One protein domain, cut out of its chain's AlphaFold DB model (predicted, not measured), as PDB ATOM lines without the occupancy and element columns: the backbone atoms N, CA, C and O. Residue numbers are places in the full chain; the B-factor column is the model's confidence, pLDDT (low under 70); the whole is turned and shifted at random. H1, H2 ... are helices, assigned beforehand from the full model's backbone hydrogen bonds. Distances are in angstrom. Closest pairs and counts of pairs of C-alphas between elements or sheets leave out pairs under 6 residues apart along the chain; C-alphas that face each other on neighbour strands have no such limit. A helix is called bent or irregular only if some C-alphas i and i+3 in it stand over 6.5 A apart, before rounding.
ATOM      1  N   ALA A 127     -13.168   7.363 -23.926       58.50
ATOM      2  CA  ALA A 127     -12.367   6.266 -24.469       58.50
ATOM      3  C   ALA A 127     -12.888   5.757 -25.828       58.50
ATOM      4  O   ALA A 127     -12.088   5.342 -26.662       58.50
ATOM      5  N   GLY A 128     -14.204   5.835 -26.070       67.56
ATOM      6  CA  GLY A 128     -14.827   5.323 -27.297       67.56
ATOM      7  C   GLY A 128     -14.497   6.126 -28.558       67.56
ATOM      8  O   GLY A 128     -14.341   5.550 -29.629       67.56
ATOM      9  N   TRP A 129     -14.332   7.446 -28.439       67.25
ATOM     10  CA  TRP A 129     -13.981   8.293 -29.584       67.25
ATOM     11  C   TRP A 129     -12.550   8.030 -30.052       67.25
ATOM     12  O   TRP A 129     -12.283   7.955 -31.246       67.25
ATOM     13  N   VAL A 130     -11.632   7.810 -29.112       63.00
ATOM     14  CA  VAL A 130     -10.214   7.594 -29.423       63.00
ATOM     15  C   VAL A 130      -9.979   6.220 -30.037       63.00
ATOM     16  O   VAL A 130      -9.262   6.110 -31.030       63.00
ATOM     17  N   THR A 131     -10.596   5.169 -29.489       74.94
ATOM     18  CA  THR A 131     -10.509   3.843 -30.110       74.94
ATOM     19  C   THR A 131     -11.129   3.858 -31.499       74.94
ATOM     20  O   THR A 131     -10.555   3.257 -32.398       74.94
ATOM     21  N   SER A 132     -12.220   4.602 -31.707       78.94
ATOM     22  CA  SER A 132     -12.839   4.763 -33.024       78.94
ATOM     23  C   SER A 132     -11.916   5.455 -34.033       78.94
ATOM     24  O   SER A 132     -11.810   4.961 -35.150       78.94
ATOM     25  N   VAL A 133     -11.194   6.515 -33.651       75.69
ATOM     26  CA  VAL A 133     -10.246   7.204 -34.551       75.69
ATOM     27  C   VAL A 133      -9.061   6.308 -34.908       75.69
ATOM     28  O   VAL A 133      -8.705   6.198 -36.079       75.69
ATOM     29  N   VAL A 134      -8.475   5.615 -33.927       77.12
ATOM     30  CA  VAL A 134      -7.354   4.695 -34.182       77.12
ATOM     31  C   VAL A 134      -7.808   3.507 -35.035       77.12
ATOM     32  O   VAL A 134      -7.110   3.130 -35.970       77.12
ATOM     33  N   LEU A 135      -8.991   2.944 -34.773       81.56
ATOM     34  CA  LEU A 135      -9.571   1.875 -35.595       81.56
ATOM     35  C   LEU A 135      -9.877   2.355 -37.015       81.56
ATOM     36  O   LEU A 135      -9.549   1.647 -37.963       81.56
ATOM     37  N   ALA A 136     -10.453   3.545 -37.185       79.69
ATOM     38  CA  ALA A 136     -10.697   4.140 -38.499       79.69
ATOM     39  C   ALA A 136      -9.384   4.345 -39.272       79.69
ATOM     40  O   ALA A 136      -9.307   4.063 -40.463       79.69
ATOM     41  N   TYR A 137      -8.320   4.755 -38.585       77.44
ATOM     42  CA  TYR A 137      -7.005   4.936 -39.189       77.44
ATOM     43  C   TYR A 137      -6.365   3.609 -39.614       77.44
ATOM     44  O   TYR A 137      -5.943   3.449 -40.758       77.44
ATOM     45  N   VAL A 138      -6.343   2.629 -38.707       82.31
ATOM     46  CA  VAL A 138      -5.814   1.287 -38.975       82.31
ATOM     47  C   VAL A 138      -6.584   0.635 -40.121       82.31
ATOM     48  O   VAL A 138      -5.972   0.121 -41.052       82.31
ATOM     49  N   THR A 139      -7.917   0.715 -40.111       82.88
ATOM     50  CA  THR A 139      -8.748   0.198 -41.210       82.88
ATOM     51  C   THR A 139      -8.463   0.910 -42.529       82.88
ATOM     52  O   THR A 139      -8.354   0.235 -43.548       82.88
ATOM     53  N   CYS A 140      -8.237   2.226 -42.529       79.88
ATOM     54  CA  CYS A 140      -7.851   2.967 -43.731       79.88
ATOM     55  C   CYS A 140      -6.502   2.487 -44.308       79.88
ATOM     56  O   CYS A 140      -6.407   2.225 -45.506       79.88
ATOM     57  N   ILE A 141      -5.486   2.262 -43.461       81.38
ATOM     58  CA  ILE A 141      -4.198   1.676 -43.885       81.38
ATOM     59  C   ILE A 141      -4.399   0.278 -44.477       81.38
ATOM     60  O   ILE A 141      -3.839  -0.031 -45.529       81.38
ATOM     61  N   TYR A 142      -5.199  -0.569 -43.825       83.25
ATOM     62  CA  TYR A 142      -5.485  -1.912 -44.330       83.25
ATOM     63  C   TYR A 142      -6.185  -1.875 -45.691       83.25
ATOM     64  O   TYR A 142      -5.824  -2.651 -46.573       83.25
ATOM     65  N   LEU A 143      -7.139  -0.964 -45.899       84.31
ATOM     66  CA  LEU A 143      -7.814  -0.802 -47.188       84.31
ATOM     67  C   LEU A 143      -6.846  -0.343 -48.285       84.31
ATOM     68  O   LEU A 143      -6.866  -0.910 -49.375       84.31
ATOM     69  N   LEU A 144      -5.947   0.602 -47.988       80.81
ATOM     70  CA  LEU A 144      -4.899   1.028 -48.924       80.81
ATOM     71  C   LEU A 144      -3.946  -0.122 -49.283       80.81
ATOM     72  O   LEU A 144      -3.580  -0.285 -50.445       80.81
ATOM     73  N   ALA A 145      -3.577  -0.952 -48.305       81.94
ATOM     74  CA  ALA A 145      -2.733  -2.120 -48.538       81.94
ATOM     75  C   ALA A 145      -3.431  -3.177 -49.416       81.94
ATOM     76  O   ALA A 145      -2.798  -3.759 -50.298       81.94
ATOM     77  N   ILE A 146      -4.733  -3.406 -49.208       86.50
ATOM     78  CA  ILE A 146      -5.539  -4.316 -50.033       86.50
ATOM     79  C   ILE A 146      -5.643  -3.791 -51.466       86.50
ATOM     80  O   ILE A 146      -5.458  -4.565 -52.406       86.50
ATOM     81  N   ASP A 147      -5.904  -2.496 -51.644       82.56
ATOM     82  CA  ASP A 147      -6.035  -1.897 -52.972       82.56
ATOM     83  C   ASP A 147      -4.711  -1.982 -53.747       82.56
ATOM     84  O   ASP A 147      -4.678  -2.436 -54.894       82.56
ATOM     85  N   PHE A 148      -3.590  -1.709 -53.071       78.56
ATOM     86  CA  PHE A 148      -2.248  -1.888 -53.626       78.56
ATOM     87  C   PHE A 148      -1.958  -3.346 -54.016       78.56
ATOM     88  O   PHE A 148      -1.477  -3.614 -55.119       78.56
ATOM     89  N   ALA A 149      -2.305  -4.313 -53.161       82.19
ATOM     90  CA  ALA A 149      -2.159  -5.735 -53.475       82.19
ATOM     91  C   ALA A 149      -3.035  -6.162 -54.670       82.19
ATOM     92  O   ALA A 149      -2.623  -6.989 -55.488       82.19
ATOM     93  N   SER A 150      -4.231  -5.577 -54.803       83.44
ATOM     94  CA  SER A 150      -5.130  -5.817 -55.933       83.44
ATOM     95  C   SER A 150      -4.562  -5.270 -57.247       83.44
ATOM     96  O   SER A 150      -4.683  -5.918 -58.291       83.44
ATOM     97  N   LEU A 151      -3.880  -4.122 -57.180       74.62
ATOM     98  CA  LEU A 151      -3.230  -3.479 -58.316       74.62
ATOM     99  C   LEU A 151      -2.060  -4.325 -58.826       74.62
ATOM    100  O   LEU A 151      -2.014  -4.622 -60.018       74.62
ATOM    101  N   ILE A 152      -1.202  -4.811 -57.917       78.56
ATOM    102  CA  ILE A 152      -0.092  -5.723 -58.246       78.56
ATOM    103  C   ILE A 152      -0.605  -6.958 -58.994       78.56
ATOM    104  O   ILE A 152       0.011  -7.392 -59.965       78.56
ATOM    105  N   ARG A 153      -1.750  -7.513 -58.575       82.06
ATOM    106  CA  ARG A 153      -2.327  -8.713 -59.194       82.06
ATOM    107  C   ARG A 153      -2.867  -8.457 -60.609       82.06
ATOM    108  O   ARG A 153      -2.857  -9.377 -61.423       82.06
ATOM    109  N   LYS A 154      -3.352  -7.247 -60.913       80.62
ATOM    110  CA  LYS A 154      -3.929  -6.901 -62.228       80.62
ATOM    111  C   LYS A 154      -2.874  -6.541 -63.275       80.62
ATOM    112  O   LYS A 154      -3.097  -6.762 -64.463       80.62
ATOM    113  N   THR A 155      -1.735  -5.994 -62.868       67.94
ATOM    114  CA  THR A 155      -0.667  -5.594 -63.790       67.94
ATOM    115  C   THR A 155       0.259  -6.767 -64.110       67.94
ATOM    116  O   THR A 155       1.248  -7.002 -63.424       67.94
ATOM    117  N   GLY A 156      -0.064  -7.513 -65.169       69.88
ATOM    118  CA  GLY A 156       0.810  -8.543 -65.737       69.88
ATOM    119  C   GLY A 156       2.105  -7.989 -66.366       69.88
ATOM    120  O   GLY A 156       2.159  -6.846 -66.817       69.88
ATOM    121  N   SER A 157       3.118  -8.861 -66.405       64.00
ATOM    122  CA  SER A 157       4.560  -8.757 -66.742       64.00
ATOM    123  C   SER A 157       5.114  -7.692 -67.729       64.00
ATOM    124  O   SER A 157       6.324  -7.502 -67.772       64.00
ATOM    125  N   GLY A 158       4.320  -6.984 -68.541       61.78
ATOM    126  CA  GLY A 158       4.847  -6.247 -69.712       61.78
ATOM    127  C   GLY A 158       4.999  -4.721 -69.599       61.78
ATOM    128  O   GLY A 158       5.872  -4.148 -70.243       61.78
ATOM    129  N   GLY A 159       4.166  -4.039 -68.803       62.75
ATOM    130  CA  GLY A 159       4.082  -2.560 -68.757       62.75
ATOM    131  C   GLY A 159       4.501  -1.934 -67.421       62.75
ATOM    132  O   GLY A 159       4.127  -0.805 -67.109       62.75
ATOM    133  N   PHE A 160       5.221  -2.700 -66.603       65.69
ATOM    134  CA  PHE A 160       5.215  -2.603 -65.141       65.69
ATOM    135  C   PHE A 160       5.877  -1.346 -64.550       65.69
ATOM    136  O   PHE A 160       5.553  -0.963 -63.434       65.69
ATOM    137  N   THR A 161       6.792  -0.669 -65.244       76.69
ATOM    138  CA  THR A 161       7.696   0.263 -64.547       76.69
ATOM    139  C   THR A 161       7.111   1.659 -64.333       76.69
ATOM    140  O   THR A 161       7.084   2.133 -63.203       76.69
ATOM    141  N   LYS A 162       6.586   2.334 -65.363       80.62
ATOM    142  CA  LYS A 162       6.165   3.745 -65.218       80.62
ATOM    143  C   LYS A 162       4.896   3.926 -64.379       80.62
ATOM    144  O   LYS A 162       4.862   4.792 -63.511       80.62
ATOM    145  N   ALA A 163       3.870   3.104 -64.610       78.25
ATOM    146  CA  ALA A 163       2.614   3.202 -63.865       78.25
ATOM    147  C   ALA A 163       2.807   2.835 -62.384       78.25
ATOM    148  O   ALA A 163       2.319   3.551 -61.510       78.25
ATOM    149  N   ALA A 164       3.578   1.781 -62.092       79.56
ATOM    150  CA  ALA A 164       3.864   1.388 -60.714       79.56
ATOM    151  C   ALA A 164       4.631   2.477 -59.949       79.56
ATOM    152  O   ALA A 164       4.316   2.728 -58.788       79.56
ATOM    153  N   ILE A 165       5.575   3.172 -60.599       84.50
ATOM    154  CA  ILE A 165       6.318   4.283 -59.980       84.50
ATOM    155  C   ILE A 165       5.380   5.443 -59.613       84.50
ATOM    156  O   ILE A 165       5.439   5.936 -58.488       84.50
ATOM    157  N   ILE A 166       4.485   5.854 -60.520       86.38
ATOM    158  CA  ILE A 166       3.529   6.947 -60.254       86.38
ATOM    159  C   ILE A 166       2.588   6.576 -59.100       86.38
ATOM    160  O   ILE A 166       2.341   7.389 -58.207       86.38
ATOM    161  N   HIS A 167       2.091   5.337 -59.081       82.12
ATOM    162  CA  HIS A 167       1.230   4.858 -58.001       82.12
ATOM    163  C   HIS A 167       1.961   4.774 -56.658       82.12
ATOM    164  O   HIS A 167       1.391   5.165 -55.641       82.12
ATOM    165  N   TYR A 168       3.218   4.323 -56.647       84.12
ATOM    166  CA  TYR A 168       4.036   4.285 -55.438       84.12
ATOM    167  C   TYR A 168       4.279   5.688 -54.870       84.12
ATOM    168  O   TYR A 168       4.141   5.884 -53.665       84.12
ATOM    169  N   HIS A 169       4.571   6.672 -55.727       89.81
ATOM    170  CA  HIS A 169       4.772   8.057 -55.291       89.81
ATOM    171  C   HIS A 169       3.515   8.627 -54.627       89.81
ATOM    172  O   HIS A 169       3.578   9.137 -53.513       89.81
ATOM    173  N   ARG A 170       2.351   8.451 -55.265       85.19
ATOM    174  CA  ARG A 170       1.071   8.891 -54.703       85.19
ATOM    175  C   ARG A 170       0.764   8.187 -53.381       85.19
ATOM    176  O   ARG A 170       0.359   8.836 -52.426       85.19
ATOM    177  N   LEU A 171       0.963   6.869 -53.300       83.38
ATOM    178  CA  LEU A 171       0.741   6.109 -52.063       83.38
ATOM    179  C   LEU A 171       1.642   6.608 -50.927       83.38
ATOM    180  O   LEU A 171       1.190   6.712 -49.789       83.38
ATOM    181  N   ARG A 172       2.900   6.932 -51.239       85.69
ATOM    182  CA  ARG A 172       3.854   7.479 -50.277       85.69
ATOM    183  C   ARG A 172       3.392   8.827 -49.721       85.69
ATOM    184  O   ARG A 172       3.405   8.985 -48.508       85.69
ATOM    185  N   GLU A 173       2.934   9.747 -50.568       89.81
ATOM    186  CA  GLU A 173       2.393  11.048 -50.132       89.81
ATOM    187  C   GLU A 173       1.209  10.877 -49.169       89.81
ATOM    188  O   GLU A 173       1.162  11.499 -48.107       89.81
ATOM    189  N   TRP A 174       0.275   9.977 -49.496       84.19
ATOM    190  CA  TRP A 174      -0.861   9.677 -48.620       84.19
ATOM    191  C   TRP A 174      -0.429   9.059 -47.293       84.19
ATOM    192  O   TRP A 174      -1.006   9.382 -46.256       84.19
ATOM    193  N   LEU A 175       0.579   8.183 -47.309       83.56
ATOM    194  CA  LEU A 175       1.110   7.564 -46.099       83.56
ATOM    195  C   LEU A 175       1.791   8.598 -45.196       83.56
ATOM    196  O   LEU A 175       1.548   8.599 -43.992       83.56
ATOM    197  N   GLU A 176       2.610   9.486 -45.761       87.38
ATOM    198  CA  GLU A 176       3.271  10.563 -45.016       87.38
ATOM    199  C   GLU A 176       2.232  11.497 -44.369       87.38
ATOM    200  O   GLU A 176       2.300  11.761 -43.165       87.38
ATOM    201  N   PHE A 177       1.199  11.893 -45.118       85.19
ATOM    202  CA  PHE A 177       0.083  12.694 -44.604       85.19
ATOM    203  C   PHE A 177      -0.692  11.981 -43.484       85.19
ATOM    204  O   PHE A 177      -0.991  12.564 -42.438       85.19
ATOM    205  N   ALA A 178      -0.980  10.692 -43.668       79.94
ATOM    206  CA  ALA A 178      -1.670   9.866 -42.686       79.94
ATOM    207  C   ALA A 178      -0.868   9.762 -41.373       79.94
ATOM    208  O   ALA A 178      -1.415   9.972 -40.285       79.94
ATOM    209  N   VAL A 179       0.441   9.507 -41.465       84.75
ATOM    210  CA  VAL A 179       1.338   9.430 -40.303       84.75
ATOM    211  C   VAL A 179       1.381  10.763 -39.557       84.75
ATOM    212  O   VAL A 179       1.323  10.770 -38.327       84.75
ATOM    213  N   GLN A 180       1.408  11.891 -40.270       88.25
ATOM    214  CA  GLN A 180       1.388  13.219 -39.660       88.25
ATOM    215  C   GLN A 180       0.085  13.481 -38.884       88.25
ATOM    216  O   GLN A 180       0.131  13.940 -37.740       88.25
ATOM    217  N   ILE A 181      -1.075  13.117 -39.441       83.62
ATOM    218  CA  ILE A 181      -2.364  13.196 -38.732       83.62
ATOM    219  C   ILE A 181      -2.351  12.319 -37.476       83.62
ATOM    220  O   ILE A 181      -2.799  12.751 -36.410       83.62
ATOM    221  N   CYS A 182      -1.813  11.101 -37.577       81.69
ATOM    222  CA  CYS A 182      -1.693  10.195 -36.440       81.69
ATOM    223  C   CYS A 182      -0.848  10.823 -35.320       81.69
ATOM    224  O   CYS A 182      -1.280  10.849 -34.163       81.69
ATOM    225  N   LEU A 183       0.296  11.422 -35.662       87.56
ATOM    226  CA  LEU A 183       1.166  12.102 -34.704       87.56
ATOM    227  C   LEU A 183       0.445  13.260 -33.994       87.56
ATOM    228  O   LEU A 183       0.484  13.341 -32.764       87.56
ATOM    229  N   TYR A 184      -0.284  14.104 -34.733       88.81
ATOM    230  CA  TYR A 184      -1.092  15.173 -34.133       88.81
ATOM    231  C   TYR A 184      -2.205  14.624 -33.230       88.81
ATOM    232  O   TYR A 184      -2.438  15.153 -32.141       88.81
ATOM    233  N   SER A 185      -2.861  13.525 -33.612       81.56
ATOM    234  CA  SER A 185      -3.896  12.897 -32.782       81.56
ATOM    235  C   SER A 185      -3.339  12.371 -31.448       81.56
ATOM    236  O   SER A 185      -3.952  12.561 -30.396       81.56
ATOM    237  N   ILE A 186      -2.133  11.797 -31.450       84.12
ATOM    238  CA  ILE A 186      -1.451  11.341 -30.232       84.12
ATOM    239  C   ILE A 186      -1.085  12.539 -29.347       84.12
ATOM    240  O   ILE A 186      -1.298  12.484 -28.134       84.12
ATOM    241  N   LEU A 187      -0.612  13.640 -29.940       89.12
ATOM    242  CA  LEU A 187      -0.302  14.872 -29.212       89.12
ATOM    243  C   LEU A 187      -1.545  15.448 -28.520       89.12
ATOM    244  O   LEU A 187      -1.499  15.759 -27.329       89.12
ATOM    245  N   THR A 188      -2.683  15.526 -29.217       85.25
ATOM    246  CA  THR A 188      -3.937  16.002 -28.602       85.25
ATOM    247  C   THR A 188      -4.392  15.108 -27.444       85.25
ATOM    248  O   THR A 188      -4.839  15.613 -26.412       85.25
ATOM    249  N   ARG A 189      -4.201  13.785 -27.543       82.62
ATOM    250  CA  ARG A 189      -4.452  12.851 -26.434       82.62
ATOM    251  C   ARG A 189      -3.512  13.091 -25.256       82.62
ATOM    252  O   ARG A 189      -3.959  13.018 -24.112       82.62
ATOM    253  N   MET A 190      -2.236  13.364 -25.515       85.88
ATOM    254  CA  MET A 190      -1.268  13.683 -24.467       85.88
ATOM    255  C   MET A 190      -1.717  14.925 -23.687       85.88
ATOM    256  O   MET A 190      -1.813  14.868 -22.462       85.88
ATOM    257  N   ILE A 191      -2.121  15.990 -24.389       85.94
ATOM    258  CA  ILE A 191      -2.664  17.214 -23.778       85.94
ATOM    259  C   ILE A 191      -3.920  16.902 -22.951       85.94
ATOM    260  O   ILE A 191      -4.037  17.343 -21.809       85.94
ATOM    261  N   ALA A 192      -4.832  16.077 -23.474       82.06
ATOM    262  CA  ALA A 192      -6.023  15.664 -22.736       82.06
ATOM    263  C   ALA A 192      -5.683  14.857 -21.470       82.06
ATOM    264  O   ALA A 192      -6.335  15.022 -20.446       82.06
ATOM    265  N   SER A 193      -4.652  14.007 -21.501       83.19
ATOM    266  CA  SER A 193      -4.222  13.234 -20.327       83.19
ATOM    267  C   SER A 193      -3.578  14.096 -19.235       83.19
ATOM    268  O   SER A 193      -3.698  13.775 -18.052       83.19
ATOM    269  N   MET A 194      -2.970  15.229 -19.603       84.50
ATOM    270  CA  MET A 194      -2.395  16.186 -18.650       84.50
ATOM    271  C   MET A 194      -3.458  16.907 -17.811       84.50
ATOM    272  O   MET A 194      -3.130  17.446 -16.754       84.50
ATOM    273  N   SER A 195      -4.739  16.858 -18.201       80.81
ATOM    274  CA  SER A 195      -5.843  17.440 -17.423       80.81
ATOM    275  C   SER A 195      -6.054  16.764 -16.060       80.81
ATOM    276  O   SER A 195      -6.858  17.244 -15.265       80.81
ATOM    277  N   ALA A 196      -5.370  15.649 -15.780       85.00
ATOM    278  CA  ALA A 196      -5.346  15.032 -14.457       85.00
ATOM    279  C   ALA A 196      -4.634  15.908 -13.407       85.00
ATOM    280  O   ALA A 196      -4.901  15.772 -12.216       85.00
TER     281      ALA A 196
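What this domain is: This is residues 127 to 196 of the 270 residues of the protein "PKD_channel domain-containing protein" of Perkinsus marinus (strain ATCC 50983 / TXsc) (UniProt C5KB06). Two long helices, H2 and H1, lie side by side and run opposite ways, their lines only 7 degrees from each other in direction, with a tight link of residues 155 to 159 turning the chain back at one end. They are set loosely next to each other, and at the other end residues 190 to 196 stick out free, of which 190 to 194 belong to H2. The printed part has 70 residues with two named helices, H1 then H2 along the chain, and no named strand; the class is all helix. It is only just extended, close to loose, with a radius of gyration of the C-alphas of 16.9 A, and its C-alphas span 60 by 19 by 9 A, a rod.

Where its parts are: H2, the longest helix, takes residues 160 to 194 and measures 50.7 A from first to last C-alpha. It begins with C-alpha 160 at (5.215, -2.603, -65.141) and ends with C-alpha 194 at (-2.395, 16.186, -18.650). H2 is neither bent nor irregular, but only just: C-alphas 160 and 163 are 6.5 A apart. H1 takes residues 127 to 154, 40.9 A long, with C-alpha 127 at (-12.367, 6.266, -24.469).

How they stand to each other: H2 and H1 are close but not clearly touching, with 1 pair of C-alphas within 8 A. Their closest C-alphas are those of Tyr 137 and Cys 182, 8.0 A apart. Their centres are 11.9 A apart. Their lines stand at a shallow tilt of 7 degrees, and they run opposite ways. In H1 every O i to N i+4 pair is within hydrogen-bond range; in H2 30 of 31 are.

The domain as a whole: The two C-alphas farthest apart are those of Gly 158 and Ala 196, at 60.1 A. The printed part has no cut, and its one link between named elements, H1 to H2, is tight. The mean pLDDT of the printed part is 80.2; residues 127 to 130 and 155 to 160 are under 70.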